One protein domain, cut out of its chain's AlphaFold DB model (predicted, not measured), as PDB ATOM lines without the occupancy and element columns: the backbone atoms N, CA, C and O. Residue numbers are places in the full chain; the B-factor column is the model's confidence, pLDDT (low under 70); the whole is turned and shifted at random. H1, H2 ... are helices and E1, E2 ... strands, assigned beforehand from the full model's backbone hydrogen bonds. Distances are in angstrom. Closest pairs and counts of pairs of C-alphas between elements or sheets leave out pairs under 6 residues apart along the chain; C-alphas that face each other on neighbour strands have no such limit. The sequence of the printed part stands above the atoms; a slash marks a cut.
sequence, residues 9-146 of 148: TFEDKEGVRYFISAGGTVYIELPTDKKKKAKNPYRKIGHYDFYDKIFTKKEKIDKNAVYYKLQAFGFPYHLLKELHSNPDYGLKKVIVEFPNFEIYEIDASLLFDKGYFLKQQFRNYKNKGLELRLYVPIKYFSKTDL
ATOM      1  N   THR A   9      37.049  14.836  -8.501       90.75
ATOM      2  CA  THR A   9      35.932  15.665  -8.039       90.75
ATOM      3  C   THR A   9      34.634  14.961  -8.387       90.75
ATOM      4  O   THR A   9      34.435  14.602  -9.546       90.75
ATOM      5  N   PHE A  10      33.746  14.781  -7.413       89.62
ATOM      6  CA  PHE A  10      32.415  14.226  -7.664       89.62
ATOM      7  C   PHE A  10      31.390  14.748  -6.651       89.62
ATOM      8  O   PHE A  10      31.749  15.248  -5.583       89.62
ATOM      9  N   GLU A  11      30.112  14.641  -7.004       87.81
ATOM     10  CA  GLU A  11      28.963  14.988  -6.162       87.81
ATOM     11  C   GLU A  11      28.174  13.711  -5.850       87.81
ATOM     12  O   GLU A  11      27.944  12.893  -6.744       87.81
ATOM     13  N   ASP A  12      27.792  13.509  -4.588       83.06
ATOM     14  CA  ASP A  12      26.927  12.397  -4.201       83.06
ATOM     15  C   ASP A  12      25.435  12.709  -4.413       83.06
ATOM     16  O   ASP A  12      25.038  13.817  -4.775       83.06
ATOM     17  N   LYS A  13      24.574  11.713  -4.182       78.81
ATOM     18  CA  LYS A  13      23.120  11.842  -4.391       78.81
ATOM     19  C   LYS A  13      22.443  12.847  -3.452       78.81
ATOM     20  O   LYS A  13      21.318  13.254  -3.723       78.81
ATOM     21  N   GLU A  14      23.100  13.217  -2.358       74.75
ATOM     22  CA  GLU A  14      22.603  14.166  -1.359       74.75
ATOM     23  C   GLU A  14      23.145  15.589  -1.621       74.75
ATOM     24  O   GLU A  14      22.898  16.511  -0.835       74.75
ATOM     25  N   GLY A  15      23.866  15.784  -2.735       76.88
ATOM     26  CA  GLY A  15      24.443  17.061  -3.156       76.88
ATOM     27  C   GLY A  15      25.744  17.418  -2.434       76.88
ATOM     28  O   GLY A  15      26.148  18.585  -2.437       76.88
ATOM     29  N   VAL A  16      26.392  16.450  -1.776       81.19
ATOM     30  CA  VAL A  16      27.687  16.646  -1.115       81.19
ATOM     31  C   VAL A  16      28.798  16.455  -2.138       81.19
ATOM     32  O   VAL A  16      28.893  15.409  -2.778       81.19
ATOM     33  N   ARG A  17      29.675  17.452  -2.277       87.56
ATOM     34  CA  ARG A  17      30.822  17.368  -3.188       87.56
ATOM     35  C   ARG A  17      32.087  16.985  -2.456       87.56
ATOM     36  O   ARG A  17      32.403  17.533  -1.400       87.56
ATOM     37  N   TYR A  18      32.845  16.096  -3.074       90.69
ATOM     38  CA  TYR A  18      34.147  15.655  -2.608       90.69
ATOM     39  C   TYR A  18      35.213  16.034  -3.633       90.69
ATOM     40  O   TYR A  18      34.977  15.977  -4.840       90.69
ATOM     41  N   PHE A  19      36.388  16.412  -3.137       92.44
ATOM     42  CA  PHE A  19      37.548  16.754  -3.952       92.44
ATOM     43  C   PHE A  19      38.816  16.115  -3.379       92.44
ATOM     44  O   PHE A  19      39.078  16.228  -2.183       92.44
ATOM     45  N   ILE A  20      39.620  15.480  -4.227       92.75
ATOM     46  CA  ILE A  20      40.938  14.932  -3.896       92.75
ATOM     47  C   ILE A  20      41.970  15.660  -4.748       92.75
ATOM     48  O   ILE A  20      41.934  15.584  -5.978       92.75
ATOM     49  N   SER A  21      42.892  16.370  -4.100       91.81
ATOM     50  CA  SER A  21      43.971  17.065  -4.801       91.81
ATOM     51  C   SER A  21      45.005  16.087  -5.371       91.81
ATOM     52  O   SER A  21      45.095  14.940  -4.939       91.81
ATOM     53  N   ALA A  22      45.850  16.555  -6.297       88.94
ATOM     54  CA  ALA A  22      46.978  15.763  -6.802       88.94
ATOM     55  C   ALA A  22      47.927  15.312  -5.672       88.94
ATOM     56  O   ALA A  22      48.471  14.219  -5.708       88.94
ATOM     57  N   GLY A  23      48.075  16.124  -4.623       90.25
ATOM     58  CA  GLY A  23      48.819  15.761  -3.414       90.25
ATOM     59  C   GLY A  23      48.021  14.913  -2.419       90.25
ATOM     60  O   GLY A  23      48.326  14.955  -1.233       90.25
ATOM     61  N   GLY A  24      46.935  14.260  -2.837       92.12
ATOM     62  CA  GLY A  24      46.157  13.320  -2.025       92.12
ATOM     63  C   GLY A  24      45.306  13.961  -0.935       92.12
ATOM     64  O   GLY A  24      44.652  13.264  -0.168       92.12
ATOM     65  N   THR A  25      45.276  15.287  -0.802       94.56
ATOM     66  CA  THR A  25      44.460  15.898   0.255       94.56
ATOM     67  C   THR A  25      42.988  15.825  -0.113       94.56
ATOM     68  O   THR A  25      42.594  16.273  -1.188       94.56
ATOM     69  N   VAL A  26      42.181  15.293   0.806       94.12
ATOM     70  CA  VAL A  26      40.751  15.085   0.598       94.12
ATOM     71  C   VAL A  26      39.946  16.178   1.289       94.12
ATOM     72  O   VAL A  26      40.100  16.438   2.490       94.12
ATOM     73  N   TYR A  27      39.043  16.775   0.525       92.06
ATOM     74  CA  TYR A  27      38.151  17.844   0.926       92.06
ATOM     75  C   TYR A  27      36.692  17.451   0.704       92.06
ATOM     76  O   TYR A  27      36.360  16.702  -0.212       92.06
ATOM     77  N   ILE A  28      35.827  18.017   1.537       88.31
ATOM     78  CA  ILE A  28      34.380  18.038   1.355       88.31
ATOM     79  C   ILE A  28      33.944  19.490   1.163       88.31
ATOM     80  O   ILE A  28      34.356  20.364   1.934       88.31
ATOM     81  N   GLU A  29      33.145  19.765   0.141       84.19
ATOM     82  CA  GLU A  29      32.467  21.048  -0.009       84.19
ATOM     83  C   GLU A  29      31.196  21.022   0.837       84.19
ATOM     84  O   GLU A  29      30.328  20.165   0.665       84.19
ATOM     85  N   LEU A  30      31.084  21.955   1.778       70.88
ATOM     86  CA  LEU A  30      29.859  22.100   2.553       70.88
ATOM     87  C   LEU A  30      28.854  22.918   1.732       70.88
ATOM     88  O   LEU A  30      29.226  23.982   1.231       70.88
ATOM     89  N   PRO A  31      27.586  22.485   1.621       61.50
ATOM     90  CA  PRO A  31      26.586  23.203   0.843       61.50
ATOM     91  C   PRO A  31      26.381  24.605   1.426       61.50
ATOM     92  O   PRO A  31      25.767  24.775   2.476       61.50
ATOM     93  N   THR A  32      26.911  25.634   0.764       56.81
ATOM     94  CA  THR A  32      26.735  27.025   1.197       56.81
ATOM     95  C   THR A  32      25.399  27.560   0.699       56.81
ATOM     96  O   THR A  32      24.985  27.321  -0.436       56.81
ATOM     97  N   ASP A  33      24.681  28.304   1.544       55.47
ATOM     98  CA  ASP A  33      23.564  29.096   1.041       55.47
ATOM     99  C   ASP A  33      24.119  30.139   0.069       55.47
ATOM    100  O   ASP A  33      25.026  30.888   0.428       55.47
ATOM    101  N   LYS A  34      23.533  30.243  -1.132       52.75
ATOM    102  CA  LYS A  34      23.945  31.194  -2.187       52.75
ATOM    103  C   LYS A  34      24.073  32.650  -1.688       52.75
ATOM    104  O   LYS A  34      24.747  33.453  -2.322       52.75
ATOM    105  N   LYS A  35      23.442  32.989  -0.553       51.53
ATOM    106  CA  LYS A  35      23.468  34.310   0.101       51.53
ATOM    107  C   LYS A  35      24.668  34.552   1.029       51.53
ATOM    108  O   LYS A  35      24.957  35.703   1.337       51.53
ATOM    109  N   LYS A  36      25.373  33.512   1.487       53.88
ATOM    110  CA  LYS A  36      26.566  33.634   2.338       53.88
ATOM    111  C   LYS A  36      27.726  32.911   1.664       53.88
ATOM    112  O   LYS A  36      27.896  31.708   1.839       53.88
ATOM    113  N   LYS A  37      28.544  33.658   0.913       53.28
ATOM    114  CA  LYS A  37      29.847  33.176   0.436       53.28
ATOM    115  C   LYS A  37      30.714  32.876   1.659       53.28
ATOM    116  O   LYS A  37      31.297  33.784   2.248       53.28
ATOM    117  N   ALA A  38      30.756  31.618   2.088       57.75
ATOM    118  CA  ALA A  38      31.722  31.202   3.091       57.75
ATOM    119  C   ALA A  38      33.127  31.459   2.527       57.75
ATOM    120  O   ALA A  38      33.410  31.111   1.383       57.75
ATOM    121  N   LYS A  39      34.005  32.069   3.331       60.41
ATOM    122  CA  LYS A  39      35.381  32.418   2.935       60.41
ATOM    123  C   LYS A  39      36.212  31.182   2.542       60.41
ATOM    124  O   LYS A  39      37.225  31.322   1.870       60.41
ATOM    125  N   ASN A  40      35.772  29.986   2.943       63.09
ATOM    126  CA  ASN A  40      36.287  28.708   2.472       63.09
ATOM    127  C   ASN A  40      35.155  27.654   2.467       63.09
ATOM    128  O   ASN A  40      34.750  27.218   3.547       63.09
ATOM    129  N   PRO A  41      34.594  27.279   1.301       72.56
ATOM    130  CA  PRO A  41      33.517  26.289   1.221       72.56
ATOM    131  C   PRO A  41      34.024  24.850   1.406       72.56
ATOM    132  O   PRO A  41      33.226  23.945   1.645       72.56
ATOM    133  N   TYR A  42      35.344  24.640   1.353       79.38
ATOM    134  CA  TYR A  42      35.968  23.329   1.445       79.38
ATOM    135  C   TYR A  42      36.532  23.071   2.841       79.38
ATOM    136  O   TYR A  42      37.283  23.871   3.407       79.38
ATOM    137  N   ARG A  43      36.227  21.896   3.385       85.31
ATOM    138  CA  ARG A  43      36.800  21.396   4.633       85.31
ATOM    139  C   ARG A  43      37.685  20.192   4.337       85.31
ATOM    140  O   ARG A  43      37.226  19.216   3.761       85.31
ATOM    141  N   LYS A  44      38.940  20.225   4.791       90.25
ATOM    142  CA  LYS A  44      39.813  19.043   4.775       90.25
ATOM    143  C   LYS A  44      39.241  17.967   5.703       90.25
ATOM    144  O   LYS A  44      38.936  18.258   6.864       90.25
ATOM    145  N   ILE A  45      39.128  16.743   5.196       90.38
ATOM    146  CA  ILE A  45      38.582  15.588   5.928       90.38
ATOM    147  C   ILE A  45      39.546  14.404   6.016       90.38
ATOM    148  O   ILE A  45      39.357  13.548   6.874       90.38
ATOM    149  N   GLY A  46      40.594  14.372   5.194       94.31
ATOM    150  CA  GLY A  46      41.593  13.311   5.239       94.31
ATOM    151  C   GLY A  46      42.690  13.488   4.199       94.31
ATOM    152  O   GLY A  46      42.864  14.570   3.625       94.31
ATOM    153  N   HIS A  47      43.431  12.415   3.983       96.12
ATOM    154  CA  HIS A  47      44.440  12.273   2.948       96.12
ATOM    155  C   HIS A  47      44.292  10.892   2.305       96.12
ATOM    156  O   HIS A  47      43.998   9.931   3.004       96.12
ATOM    157  N   TYR A  48      44.454  10.806   0.994       95.50
ATOM    158  CA  TYR A  48      44.458   9.573   0.232       95.50
ATOM    159  C   TYR A  48      45.842   9.382  -0.380       95.50
ATOM    160  O   TYR A  48      46.266  10.189  -1.208       95.50
ATOM    161  N   ASP A  49      46.525   8.324   0.037       94.38
ATOM    162  CA  ASP A  49      47.762   7.881  -0.586       94.38
ATOM    163  C   ASP A  49      47.424   7.083  -1.850       94.38
ATOM    164  O   ASP A  49      46.805   6.020  -1.783       94.38
ATOM    165  N   PHE A  50      47.813   7.604  -3.015       91.19
ATOM    166  CA  PHE A  50      47.547   6.969  -4.307       91.19
ATOM    167  C   PHE A  50      48.371   5.698  -4.549       91.19
ATOM    168  O   PHE A  50      47.936   4.839  -5.320       91.19
ATOM    169  N   TYR A  51      49.548   5.580  -3.931       90.19
ATOM    170  CA  TYR A  51      50.455   4.450  -4.123       90.19
ATOM    171  C   TYR A  51      50.019   3.269  -3.266       90.19
ATOM    172  O   TYR A  51      49.761   2.179  -3.786       90.19
ATOM    173  N   ASP A  52      49.853   3.520  -1.969       92.75
ATOM    174  CA  ASP A  52      49.462   2.485  -1.013       92.75
ATOM    175  C   ASP A  52      47.947   2.246  -1.002       92.75
ATOM    176  O   ASP A  52      47.470   1.219  -0.505       92.75
ATOM    177  N   LYS A  53      47.182   3.157  -1.621       94.31
ATOM    178  CA  LYS A  53      45.716   3.121  -1.720       94.31
ATOM    179  C   LYS A  53      45.071   3.165  -0.338       94.31
ATOM    180  O   LYS A  53      44.185   2.367  -0.012       94.31
ATOM    181  N   ILE A  54      45.552   4.098   0.481       96.06
ATOM    182  CA  ILE A  54      45.174   4.259   1.887       96.06
ATOM    183  C   ILE A  54      44.466   5.591   2.073       96.06
ATOM    184  O   ILE A  54      44.986   6.636   1.693       96.06
ATOM    185  N   PHE A  55      43.298   5.571   2.712       96.94
ATOM    186  CA  PHE A  55      42.670   6.793   3.205       96.94
ATOM    187  C   PHE A  55      42.983   6.994   4.690       96.94
ATOM    188  O   PHE A  55      42.583   6.186   5.524       96.94
ATOM    189  N   THR A  56      43.624   8.109   5.025       96.00
ATOM    190  CA  THR A  56      43.971   8.495   6.393       96.00
ATOM    191  C   THR A  56      43.114   9.660   6.870       96.00
ATOM    192  O   THR A  56      43.097  10.748   6.282       96.00
ATOM    193  N   LYS A  57      42.436   9.460   7.999       93.12
ATOM    194  CA  LYS A  57      41.670  10.478   8.718       93.12
ATOM    195  C   LYS A  57      42.379  10.817  10.026       93.12
ATOM    196  O   LYS A  57      42.617   9.941  10.848       93.12
ATOM    197  N   LYS A  58      42.652  12.103  10.255       89.62
ATOM    198  CA  LYS A  58      43.163  12.591  11.545       89.62
ATOM    199  C   LYS A  58      42.006  12.964  12.461       89.62
ATOM    200  O   LYS A  58      41.218  13.852  12.117       89.62
ATOM    201  N   GLU A  59      41.917  12.317  13.616       85.50
ATOM    202  CA  GLU A  59      40.980  12.705  14.666       85.50
ATOM    203  C   GLU A  59      41.537  13.871  15.486       85.50
ATOM    204  O   GLU A  59      42.745  14.027  15.671       85.50
ATOM    205  N   LYS A  60      40.643  14.739  15.962       74.00
ATOM    206  CA  LYS A  60      41.016  15.828  16.871       74.00
ATOM    207  C   LYS A  60      40.708  15.396  18.296       74.00
ATOM    208  O   LYS A  60      39.585  14.988  18.577       74.00
ATOM    209  N   ILE A  61      41.670  15.570  19.198       61.75
ATOM    210  CA  ILE A  61      41.408  15.499  20.637       61.75
ATOM    211  C   ILE A  61      40.664  16.782  20.999       61.75
ATOM    212  O   ILE A  61      41.271  17.829  21.221       61.75
ATOM    213  N   ASP A  62      39.335  16.739  21.012       55.69
ATOM    214  CA  ASP A  62      38.616  17.659  21.886       55.69
ATOM    215  C   ASP A  62      38.952  17.218  23.321       55.69
ATOM    216  O   ASP A  62      38.945  16.022  23.610       55.69
ATOM    217  N   LYS A  63      39.275  18.144  24.230       50.28
ATOM    218  CA  LYS A  63      39.576  17.800  25.636       50.28
ATOM    219  C   LYS A  63      38.391  17.087  26.313       50.28
ATOM    220  O   LYS A  63      38.584  16.398  27.308       50.28
ATOM    221  N   ASN A  64      37.198  17.199  25.719       53.06
ATOM    222  CA  ASN A  64      35.991  16.454  26.076       53.06
ATOM    223  C   ASN A  64      35.706  15.242  25.165       53.06
ATOM    224  O   ASN A  64      34.884  14.398  25.524       53.06
ATOM    225  N   ALA A  65      36.355  15.128  23.996       48.06
ATOM    226  CA  ALA A  65      36.288  13.953  23.123       48.06
ATOM    227  C   ALA A  65      37.273  12.907  23.620       48.06
ATOM    228  O   ALA A  65      38.389  12.717  23.152       48.06
ATOM    229  N   VAL A  66      36.769  12.229  24.624       49.25
ATOM    230  CA  VAL A  66      36.965  10.833  24.927       49.25
ATOM    231  C   VAL A  66      37.526   9.990  23.780       49.25
ATOM    232  O   VAL A  66      36.815   9.286  23.065       49.25
ATOM    233  N   TYR A  67      38.845   9.962  23.708       51.44
ATOM    234  CA  TYR A  67      39.557   8.872  23.063       51.44
ATOM    235  C   TYR A  67      39.040   7.501  23.572       51.44
ATOM    236  O   TYR A  67      38.887   6.562  22.804       51.44
ATOM    237  N   TYR A  68      38.604   7.440  24.840       49.16
ATOM    238  CA  TYR A  68      38.071   6.244  25.505       49.16
ATOM    239  C   TYR A  68      36.545   5.985  25.396       49.16
ATOM    240  O   TYR A  68      36.105   4.935  25.851       49.16
ATOM    241  N   LYS A  69      35.701   6.890  24.849       57.66
ATOM    242  CA  LYS A  69      34.231   6.651  24.695       57.66
ATOM    243  C   LYS A  69      33.790   6.522  23.238       57.66
ATOM    244  O   LYS A  69      32.602   6.325  22.986       57.66
ATOM    245  N   LEU A  70      34.698   6.629  22.267       67.19
ATOM    246  CA  LEU A  70      34.341   6.316  20.888       67.19
ATOM    247  C   LEU A  70      34.048   4.813  20.797       67.19
ATOM    248  O   LEU A  70      34.918   3.987  21.018       67.19
ATOM    249  N   GLN A  71      32.797   4.452  20.514       79.25
ATOM    250  CA  GLN A  71      32.417   3.059  20.252       79.25
ATOM    251  C   GLN A  71      32.609   2.696  18.773       79.25
ATOM    252  O   GLN A  71      32.776   1.522  18.449       79.25
ATOM    253  N   ALA A  72      32.619   3.699  17.886       81.19
ATOM    254  CA  ALA A  72      32.767   3.548  16.444       81.19
ATOM    255  C   ALA A  72      33.391   4.791  15.789       81.19
ATOM    256  O   ALA A  72      33.194   5.917  16.255       81.19
ATOM    257  N   PHE A  73      34.080   4.590  14.664       87.56
ATOM    258  CA  PHE A  73      34.596   5.659  13.808       87.56
ATOM    259  C   PHE A  73      33.675   5.897  12.615       87.56
ATOM    260  O   PHE A  73      33.293   4.951  11.935       87.56
ATOM    261  N   GLY A  74      33.332   7.163  12.362       88.44
ATOM    262  CA  GLY A  74      32.481   7.572  11.242       88.44
ATOM    263  C   GLY A  74      33.274   8.083  10.038       88.44
ATOM    264  O   GLY A  74      34.164   8.931  10.199       88.44
ATOM    265  N   PHE A  75      32.894   7.637   8.840       91.06
ATOM    266  CA  PHE A  75      33.523   7.984   7.564       91.06
ATOM    267  C   PHE A  75      32.498   8.407   6.501       91.06
ATOM    268  O   PHE A  75      31.375   7.906   6.515       91.06
ATOM    269  N   PRO A  76      32.870   9.292   5.558       91.50
ATOM    270  CA  PRO A  76      32.048   9.623   4.387       91.50
ATOM    271  C   PRO A  76      31.862   8.396   3.482       91.50
ATOM    272  O   PRO A  76      32.794   7.986   2.788       91.50
ATOM    273  N   TYR A  77      30.667   7.798   3.467       92.19
ATOM    274  CA  TYR A  77      30.447   6.542   2.740       92.19
ATOM    275  C   TYR A  77      30.677   6.690   1.236       92.19
ATOM    276  O   TYR A  77      31.388   5.881   0.646       92.19
ATOM    277  N   HIS A  78      30.096   7.723   0.622       91.62
ATOM    278  CA  HIS A  78      30.180   7.914  -0.825       91.62
ATOM    279  C   HIS A  78      31.621   8.120  -1.297       91.62
ATOM    280  O   HIS A  78      32.010   7.528  -2.297       91.62
ATOM    281  N   LEU A  79      32.438   8.842  -0.523       93.62
ATOM    282  CA  LEU A  79      33.878   8.950  -0.764       93.62
ATOM    283  C   LEU A  79      34.576   7.597  -0.717       93.62
ATOM    284  O   LEU A  79      35.286   7.251  -1.658       93.62
ATOM    285  N   LEU A  80      34.411   6.843   0.372       95.06
ATOM    286  CA  LEU A  80      35.119   5.572   0.502       95.06
ATOM    287  C   LEU A  80      34.663   4.577  -0.566       95.06
ATOM    288  O   LEU A  80      35.489   3.846  -1.104       95.06
ATOM    289  N   LYS A  81      33.368   4.567  -0.897       94.81
ATOM    290  CA  LYS A  81      32.816   3.719  -1.953       94.81
ATOM    291  C   LYS A  81      33.423   4.058  -3.311       94.81
ATOM    292  O   LYS A  81      33.804   3.134  -4.026       94.81
ATOM    293  N   GLU A  82      33.504   5.344  -3.652       94.06
ATOM    294  CA  GLU A  82      34.097   5.803  -4.910       94.06
ATOM    295  C   GLU A  82      35.569   5.389  -4.984       94.06
ATOM    296  O   GLU A  82      35.981   4.722  -5.927       94.06
ATOM    297  N   LEU A  83      36.337   5.663  -3.924       94.00
ATOM    298  CA  LEU A  83      37.740   5.264  -3.841       94.00
ATOM    299  C   LEU A  83      37.933   3.744  -3.934       94.00
ATOM    300  O   LEU A  83      38.909   3.297  -4.524       94.00
ATOM    301  N   HIS A  84      37.037   2.946  -3.351       95.12
ATOM    302  CA  HIS A  84      37.137   1.485  -3.357       95.12
ATOM    303  C   HIS A  84      36.727   0.858  -4.691       95.12
ATOM    304  O   HIS A  84      37.393  -0.055  -5.171       95.12
ATOM    305  N   SER A  85      35.641   1.349  -5.292       91.38
ATOM    306  CA  SER A  85      35.035   0.734  -6.480       91.38
ATOM    307  C   SER A  85      35.684   1.202  -7.781       91.38
ATOM    308  O   SER A  85      35.582   0.514  -8.794       91.38
ATOM    309  N   ASN A  86      36.327   2.373  -7.776       89.12
ATOM    310  CA  ASN A  86      36.960   2.936  -8.958       89.12
ATOM    311  C   ASN A  86      38.344   2.287  -9.192       89.12
ATOM    312  O   ASN A  86      39.221   2.426  -8.331       89.12
ATOM    313  N   PRO A  87      38.574   1.608 -10.337       85.31
ATOM    314  CA  PRO A  87      39.829   0.903 -10.620       85.31
ATOM    315  C   PRO A  87      41.082   1.788 -10.568       85.31
ATOM    316  O   PRO A  87      42.156   1.304 -10.200       85.31
ATOM    317  N   ASP A  88      40.941   3.080 -10.884       85.19
ATOM    318  CA  ASP A  88      42.046   4.043 -10.861       85.19
ATOM    319  C   ASP A  88      42.529   4.343  -9.429       85.19
ATOM    320  O   ASP A  88      43.694   4.686  -9.228       85.19
ATOM    321  N   TYR A  89      41.666   4.167  -8.421       88.81
ATOM    322  CA  TYR A  89      41.973   4.428  -7.011       88.81
ATOM    323  C   TYR A  89      42.163   3.101  -6.265       88.81
ATOM    324  O   TYR A  89      43.290   2.752  -5.902       88.81
ATOM    325  N   GLY A  90      41.102   2.305  -6.123       92.00
ATOM    326  CA  GLY A  90      41.119   0.966  -5.529       92.00
ATOM    327  C   GLY A  90      41.506   0.924  -4.048       92.00
ATOM    328  O   GLY A  90      42.393   0.153  -3.688       92.00
ATOM    329  N   LEU A  91      40.870   1.748  -3.206       95.94
ATOM    330  CA  LEU A  91      41.076   1.819  -1.751       95.94
ATOM    331  C   LEU A  91      41.226   0.429  -1.121       95.94
ATOM    332  O   LEU A  91      40.315  -0.401  -1.203       95.94
ATOM    333  N   LYS A  92      42.355   0.224  -0.440       96.44
ATOM    334  CA  LYS A  92      42.695  -1.024   0.251       96.44
ATOM    335  C   LYS A  92      42.501  -0.929   1.753       96.44
ATOM    336  O   LYS A  92      41.965  -1.858   2.348       96.44
ATOM    337  N   LYS A  93      42.918   0.184   2.360       96.75
ATOM    338  CA  LYS A  93      42.889   0.370   3.813       96.75
ATOM    339  C   LYS A  93      42.414   1.756   4.210       96.75
ATOM    340  O   LYS A  93      42.579   2.732   3.475       96.75
ATOM    341  N   VAL A  94      41.863   1.831   5.412       96.81
ATOM    342  CA  VAL A  94      41.512   3.079   6.078       96.81
ATOM    343  C   VAL A  94      42.277   3.169   7.389       96.81
ATOM    344  O   VAL A  94      42.288   2.221   8.170       96.81
ATOM    345  N   ILE A  95      42.894   4.323   7.616       95.62
ATOM    346  CA  ILE A  95      43.662   4.635   8.815       95.62
ATOM    347  C   ILE A  95      42.999   5.789   9.566       95.62
ATOM    348  O   ILE A  95      42.607   6.804   8.980       95.62
ATOM    349  N   VAL A  96      42.903   5.643  10.883       92.69
ATOM    350  CA  VAL A  96      42.535   6.706  11.816       92.69
ATOM    351  C   VAL A  96      43.741   7.020  12.691       92.69
ATOM    352  O   VAL A  96      44.198   6.172  13.452       92.69
ATOM    353  N   GLU A  97      44.244   8.246  12.580       90.50
ATOM    354  CA  GLU A  97      45.384   8.735  13.355       90.50
ATOM    355  C   GLU A  97      44.916   9.661  14.473       90.50
ATOM    356  O   GLU A  97      44.213  10.652  14.225       90.50
ATOM    357  N   PHE A  98      45.368   9.380  15.693       85.75
ATOM    358  CA  PHE A  98      45.201  10.269  16.832       85.75
ATOM    359  C   PHE A  98      46.469  11.098  17.098       85.75
ATOM    360  O   PHE A  98      47.585  10.643  16.851       85.75
ATOM    361  N   PRO A  99      46.341  12.320  17.651       80.06
ATOM    362  CA  PRO A  99      47.489  13.176  17.967       80.06
ATOM    363  C   PRO A  99      48.458  12.603  19.013       80.06
ATOM    364  O   PRO A  99      49.559  13.117  19.156       80.06
ATOM    365  N   ASN A 100      48.053  11.571  19.755       77.62
ATOM    366  CA  ASN A 100      48.884  10.854  20.722       77.62
ATOM    367  C   ASN A 100      49.635   9.655  20.104       77.62
ATOM    368  O   ASN A 100      50.094   8.790  20.846       77.62
ATOM    369  N   PHE A 101      49.763   9.621  18.773       75.00
ATOM    370  CA  PHE A 101      50.459   8.590  17.993       75.00
ATOM    371  C   PHE A 101      49.796   7.205  17.986       75.00
ATOM    372  O   PHE A 101      50.384   6.249  17.482       75.00
ATOM    373  N   GLU A 102      48.566   7.083  18.489       86.31
ATOM    374  CA  GLU A 102      47.788   5.857  18.334       86.31
ATOM    375  C   GLU A 102      47.146   5.814  16.949       86.31
ATOM    376  O   GLU A 102      46.489   6.766  16.508       86.31
ATOM    377  N   ILE A 103      47.349   4.690  16.264       89.88
ATOM    378  CA  ILE A 103      46.859   4.464  14.912       89.88
ATOM    379  C   ILE A 103      45.938   3.256  14.908       89.88
ATOM    380  O   ILE A 103      46.258   2.209  15.465       89.88
ATOM    381  N   TYR A 104      44.792   3.412  14.258       92.38
ATOM    382  CA  TYR A 104      43.842   2.338  14.020       92.38
ATOM    383  C   TYR A 104      43.723   2.100  12.525       92.38
ATOM    384  O   TYR A 104      43.437   3.036  11.778       92.38
ATOM    385  N   GLU A 105      43.898   0.857  12.093       95.06
ATOM    386  CA  GLU A 105      43.770   0.472  10.689       95.06
ATOM    387  C   GLU A 105      42.696  -0.596  10.477       95.06
ATOM    388  O   GLU A 105      42.452  -1.444  11.338       95.06
ATOM    389  N   ILE A 106      42.045  -0.540   9.318       95.69
ATOM    390  CA  ILE A 106      41.075  -1.537   8.869       95.69
ATOM    391  C   ILE A 106      41.161  -1.703   7.351       95.69
ATOM    392  O   ILE A 106      41.356  -0.729   6.614       95.69
ATOM    393  N   ASP A 107      40.982  -2.931   6.870       96.88
ATOM    394  CA  ASP A 107      40.828  -3.194   5.442       96.88
ATOM    395  C   ASP A 107      39.498  -2.633   4.928       96.88
ATOM    396  O   ASP A 107      38.461  -2.722   5.589       96.88
ATOM    397  N   ALA A 108      39.504  -2.083   3.712       95.56
ATOM    398  CA  ALA A 108      38.328  -1.463   3.110       95.56
ATOM    399  C   ALA A 108      37.149  -2.444   3.018       95.56
ATOM    400  O   ALA A 108      36.024  -2.091   3.368       95.56
ATOM    401  N   SER A 109      37.403  -3.697   2.630       95.06
ATOM    402  CA  SER A 109      36.369  -4.735   2.552       95.06
ATOM    403  C   SER A 109      35.728  -5.015   3.913       95.06
ATOM    404  O   SER A 109      34.504  -5.074   4.008       95.06
ATOM    405  N   LEU A 110      36.532  -5.117   4.979       95.88
ATOM    406  CA  LEU A 110      36.022  -5.336   6.334       95.88
ATOM    407  C   LEU A 110      35.258  -4.110   6.855       95.88
ATOM    408  O   LEU A 110      34.242  -4.254   7.532       95.88
ATOM    409  N   LEU A 111      35.709  -2.904   6.500       95.19
ATOM    410  CA  LEU A 111      35.023  -1.653   6.816       95.19
ATOM    411  C   LEU A 111      33.613  -1.602   6.212       95.19
ATOM    412  O   LEU A 111      32.679  -1.223   6.920       95.19
ATOM    413  N   PHE A 112      33.432  -2.015   4.953       94.75
ATOM    414  CA  PHE A 112      32.103  -2.066   4.328       94.75
ATOM    415  C   PHE A 112      31.227  -3.205   4.862       94.75
ATOM    416  O   PHE A 112      30.016  -3.026   4.946       94.75
ATOM    417  N   ASP A 113      31.819  -4.336   5.251       95.94
ATOM    418  CA  ASP A 113      31.093  -5.477   5.824       95.94
ATOM    419  C   ASP A 113      30.595  -5.209   7.257       95.94
ATOM    420  O   ASP A 113      29.490  -5.598   7.631       95.94
ATOM    421  N   LYS A 114      31.402  -4.530   8.084       95.44
ATOM    422  CA  LYS A 114      31.107  -4.321   9.518       95.44
ATOM    423  C   LYS A 114      30.528  -2.953   9.856       95.44
ATOM    424  O   LYS A 114      30.162  -2.718  11.012       95.44
ATOM    425  N   GLY A 115      30.483  -2.040   8.895       91.38
ATOM    426  CA  GLY A 115      29.967  -0.701   9.115       91.38
ATOM    427  C   GLY A 115      28.441  -0.632   9.108       91.38
ATOM    428  O   GLY A 115      27.764  -1.369   8.400       91.38
ATOM    429  N   TYR A 116      27.891   0.300   9.880       90.88
ATOM    430  CA  TYR A 116      26.472   0.645   9.871       90.88
ATOM    431  C   TYR A 116      26.283   2.109   9.473       90.88
ATOM    432  O   TYR A 116      27.156   2.955   9.675       90.88
ATOM    433  N   PHE A 117      25.132   2.421   8.888       89.12
ATOM    434  CA  PHE A 117      24.878   3.734   8.309       89.12
ATOM    435  C   PHE A 117      24.138   4.658   9.269       89.12
ATOM    436  O   PHE A 117      23.117   4.281   9.839       89.12
ATOM    437  N   LEU A 118      24.605   5.901   9.379       85.38
ATOM    438  CA  LEU A 118      23.863   6.993  10.004       85.38
ATOM    439  C   LEU A 118      23.898   8.219   9.096       85.38
ATOM    440  O   LEU A 118      24.932   8.552   8.514       85.38
ATOM    441  N   LYS A 119      22.770   8.927   9.003       79.25
ATOM    442  CA  LYS A 119      22.741  10.245   8.367       79.25
ATOM    443  C   LYS A 119      23.246  11.276   9.371       79.25
ATOM    444  O   LYS A 119      22.640  11.457  10.426       79.25
ATOM    445  N   GLN A 120      24.348  11.950   9.055       74.25
ATOM    446  CA  GLN A 120      24.859  13.046   9.869       74.25
ATOM    447  C   GLN A 120      24.490  14.383   9.228       74.25
ATOM    448  O   GLN A 120      24.892  14.693   8.110       74.25
ATOM    449  N   GLN A 121      23.749  15.202   9.972       69.69
ATOM    450  CA  GLN A 121      23.506  16.587   9.593       69.69
ATOM    451  C   GLN A 121      24.735  17.440   9.923       69.69
ATOM    452  O   GLN A 121      25.305  17.344  11.018       69.69
ATOM    453  N   PHE A 122      25.141  18.320   9.009       65.56
ATOM    454  CA  PHE A 122      26.167  19.305   9.332       65.56
ATOM    455  C   PHE A 122      25.622  20.297  10.370       65.56
ATOM    456  O   PHE A 122      24.620  20.968  10.137       65.56
ATOM    457  N   ARG A 123      26.310  20.414  11.518       53.09
ATOM    458  CA  ARG A 123      25.875  21.126  12.745       53.09
ATOM    459  C   ARG A 123      25.400  22.580  12.535       53.09
ATOM    460  O   ARG A 123      24.679  23.099  13.375       53.09
ATOM    461  N   ASN A 124      25.765  23.211  11.414       52.16
ATOM    462  CA  ASN A 124      25.418  24.596  11.067       52.16
ATOM    463  C   ASN A 124      24.450  24.732   9.873       52.16
ATOM    464  O   ASN A 124      24.165  25.852   9.454       52.16
ATOM    465  N   TYR A 125      23.935  23.628   9.324       53.78
ATOM    466  CA  TYR A 125      23.101  23.624   8.120       53.78
ATOM    467  C   TYR A 125      21.772  22.923   8.410       53.78
ATOM    468  O   TYR A 125      21.546  21.770   8.044       53.78
ATOM    469  N   LYS A 126      20.869  23.648   9.087       48.91
ATOM    470  CA  LYS A 126      19.560  23.136   9.532       48.91
ATOM    471  C   LYS A 126      18.698  22.546   8.403       48.91
ATOM    472  O   LYS A 126      17.864  21.704   8.700       48.91
ATOM    473  N   ASN A 127      18.946  22.912   7.138       48.59
ATOM    474  CA  ASN A 127      18.121  22.506   5.995       48.59
ATOM    475  C   ASN A 127      18.895  21.927   4.787       48.59
ATOM    476  O   ASN A 127      18.271  21.713   3.751       48.59
ATOM    477  N   LYS A 128      20.225  21.717   4.845       53.78
ATOM    478  CA  LYS A 128      21.008  21.270   3.667       53.78
ATOM    479  C   LYS A 128      22.211  20.396   4.037       53.78
ATOM    480  O   LYS A 128      22.979  20.755   4.923       53.78
ATOM    481  N   GLY A 129      22.387  19.298   3.300       56.56
ATOM    482  CA  GLY A 129      23.528  18.384   3.400       56.56
ATOM    483  C   GLY A 129      23.361  17.346   4.505       56.56
ATOM    484  O   GLY A 129      23.803  17.553   5.637       56.56
ATOM    485  N   LEU A 130      22.716  16.228   4.176       68.81
ATOM    486  CA  LEU A 130      22.805  15.011   4.975       68.81
ATOM    487  C   LEU A 130      23.982  14.209   4.431       68.81
ATOM    488  O   LEU A 130      23.925  13.710   3.315       68.81
ATOM    489  N   GLU A 131      25.054  14.091   5.208       75.62
ATOM    490  CA  GLU A 131      26.146  13.195   4.843       75.62
ATOM    491  C   GLU A 131      25.786  11.781   5.304       75.62
ATOM    492  O   GLU A 131      25.593  11.537   6.502       75.62
ATOM    493  N   LEU A 132      25.704  10.837   4.364       84.50
ATOM    494  CA  LEU A 132      25.613   9.426   4.709       84.50
ATOM    495  C   LEU A 132      26.975   8.956   5.219       84.50
ATOM    496  O   LEU A 132      27.960   8.903   4.475       84.50
ATOM    497  N   ARG A 133      27.026   8.605   6.502       88.94
ATOM    498  CA  ARG A 133      28.245   8.129   7.141       88.94
ATOM    499  C   ARG A 133      28.185   6.653   7.445       88.94
ATOM    500  O   ARG A 133      27.189   6.157   7.965       88.94
ATOM    501  N   LEU A 134      29.300   5.996   7.168       91.81
ATOM    502  CA  LEU A 134      29.577   4.634   7.581       91.81
ATOM    503  C   LEU A 134      30.298   4.681   8.928       91.81
ATOM    504  O   LEU A 134      31.394   5.234   9.023       91.81
ATOM    505  N   TYR A 135      29.673   4.131   9.959       91.94
ATOM    506  CA  TYR A 135      30.248   3.990  11.287       91.94
ATOM    507  C   TYR A 135      30.713   2.559  11.498       91.94
ATOM    508  O   TYR A 135      29.935   1.630  11.319       91.94
ATOM    509  N   VAL A 136      31.966   2.377  11.905       92.25
ATOM    510  CA  VAL A 136      32.540   1.049  12.149       92.25
ATOM    511  C   VAL A 136      33.008   0.952  13.598       92.25
ATOM    512  O   VAL A 136      33.784   1.810  14.028       92.25
ATOM    513  N   PRO A 137      32.561  -0.058  14.368       91.00
ATOM    514  CA  PRO A 137      33.009  -0.244  15.741       91.00
ATOM    515  C   PRO A 137      34.525  -0.410  15.864       91.00
ATOM    516  O   PRO A 137      35.130  -1.146  15.085       91.00
ATOM    517  N   ILE A 138      35.132   0.211  16.884       89.50
ATOM    518  CA  ILE A 138      36.600   0.223  17.059       89.50
ATOM    519  C   ILE A 138      37.184  -1.189  17.168       89.50
ATOM    520  O   ILE A 138      38.280  -1.434  16.688       89.50
ATOM    521  N   LYS A 139      36.434  -2.148  17.725       91.06
ATOM    522  CA  LYS A 139      36.866  -3.551  17.864       91.06
ATOM    523  C   LYS A 139      37.238  -4.249  16.545       91.06
ATOM    524  O   LYS A 139      37.827  -5.320  16.592       91.06
ATOM    525  N   TYR A 140      36.845  -3.693  15.396       93.19
ATOM    526  CA  TYR A 140      37.202  -4.217  14.073       93.19
ATOM    527  C   TYR A 140      38.480  -3.593  13.498       93.19
ATOM    528  O   TYR A 140      38.894  -3.971  12.406       93.19
ATOM    529  N   PHE A 141      39.086  -2.644  14.210       92.75
ATOM    530  CA  PHE A 141      40.343  -2.021  13.826       92.75
ATOM    531  C   PHE A 141      41.504  -2.683  14.559       92.75
ATOM    532  O   PHE A 141      41.431  -2.954  15.760       92.75
ATOM    533  N   SER A 142      42.604  -2.859  13.841       92.75
ATOM    534  CA  SER A 142      43.889  -3.210  14.430       92.75
ATOM    535  C   SER A 142      44.535  -1.950  14.988       92.75
ATOM    536  O   SER A 142      44.645  -0.943  14.287       92.75
ATOM    537  N   LYS A 143      44.954  -1.998  16.255       88.31
ATOM    538  CA  LYS A 143      45.699  -0.911  16.884       88.31
ATOM    539  C   LYS A 143      47.191  -1.086  16.608       88.31
ATOM    540  O   LYS A 143      47.758  -2.124  16.943       88.31
ATOM    541  N   THR A 144      47.818  -0.045  16.077       82.31
ATOM    542  CA  THR A 144      49.262   0.037  15.857       82.31
ATOM    543  C   THR A 144      49.819   1.175  16.707       82.31
ATOM    544  O   THR A 144      49.412   2.328  16.562       82.31
ATOM    545  N   ASP A 145      50.760   0.863  17.598       63.91
ATOM    546  CA  ASP A 145      51.509   1.877  18.342       63.91
ATOM    547  C   ASP A 145      52.763   2.248  17.532       63.91
ATOM    548  O   ASP A 145      53.730   1.486  17.474       63.91
ATOM    549  N   LEU A 146      52.782   3.437  16.918       54.78
ATOM    550  CA  LEU A 146      54.011   4.025  16.367       54.78
ATOM    551  C   LEU A 146      54.845   4.633  17.504       54.78
ATOM    552  O   LEU A 146      55.071   5.837  17.571       54.78
TER     553      LEU A 146
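What this domain is: This is residues 9 to 146 of the 148 residues of an uncharacterized protein of Persephonella hydrogeniphila (UniProt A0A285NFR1). A long, strongly twisted sheet of eight strands makes one wall, and over one face of it lie two short helices, H1 and H2, and a small sheet of three strands, E6, E10 and E9. The helices bridge the two sheets, which stay apart from each other, E6 and E7 only just. The printed part has 138 residues with two named helices and eleven named strands, in the order E1 E2 E3 E4 E5 E6 H1 E7 E8 H2 E9 E10 E11, and the class is mixed. The large sheet runs E1 E2 E3 E4 E5 E7 E8 E11 and is mixed; the small one, E6 E10 E9, is antiparallel. The whole is compact and rounded, with a radius of gyration of the C-alphas of 15.1 A and spans of 46 by 40 by 27 A.

Where its parts are: In the large sheet, E1 is residues 9 to 11, from C-alpha 9 at (35.932, 15.665, -8.039), E2 is 17 to 20, E3 25 to 29, E4 42 to 49 (19.5 A), E5 54 to 58, E7 93 to 97, E8 102 to 107 (17.2 A) and E11 142 to 145, ending at C-alpha 145 at (51.509, 1.877, 18.342). In the small sheet, E6 is residues 72 to 76, E9 116 to 121 (16.2 A) and E10 130 to 137 (21.3 A). H1 is residues 77 to 85 (11.8 A), from C-alpha 77 at (30.447, 6.542, 2.740), and H2 is 108 to 114 (10.1 A).

How they stand to each other: E1 to E5 form a meander, each strand the antiparallel neighbour of the one before; across E2 and E3, N 27 and O 19 are within hydrogen-bond range at 2.8 A. E4 bends by 63 degrees at residue 45, and its pairing is staggered: residues 42 to 47 pair with E3 (N 43 and O 28, 2.8 A) and 47 to 49 with E5 (N 56 and O 47, 2.7 A). E5 and E7 are parallel at 19 degrees, with N 57 and O 95 at 2.8 A. E7 and E8 form an antiparallel hairpin (N 96 and O 104, 2.8 A), and E8 is antiparallel to the edge strand E11 (N 144 and O 103, 2.8 A). H1 and H2 are on the same face of this sheet, two layers, helices over one face; the closest C-alphas of H1 and E2, Leu 79 and Tyr 18, are 7.0 A apart, and those of H2 and E7, Ala 108 and Lys 93, 5.0 A. Both helices are also on the small sheet: C-alphas Tyr 77 and Arg 133 are the closest of H1 and E10, at 5.2 A, and Lys 114 and Val 136 of H2 and E10, at 6.1 A. H1 and H2 are close but not clearly touching, at a steep tilt of 49 degrees, opposite ways. E10 is antiparallel to E6 (N 75 and O 134, 2.8 A) and to E9 (N 116 and O 135, 2.8 A). In H1 and H2 every O i to N i+4 pair is within hydrogen-bond range.

The domain as a whole: The C-alphas farthest apart, those of Lys 35 and Asp 145, are 46.6 A apart. The printed part has no cut. The links E3 to E4 and E5 to E6 are long. Mean pLDDT of the printed part is 81.7; residues 31 to 40, 61 to 70, 121 to 130 and 145 to 146 are under 70.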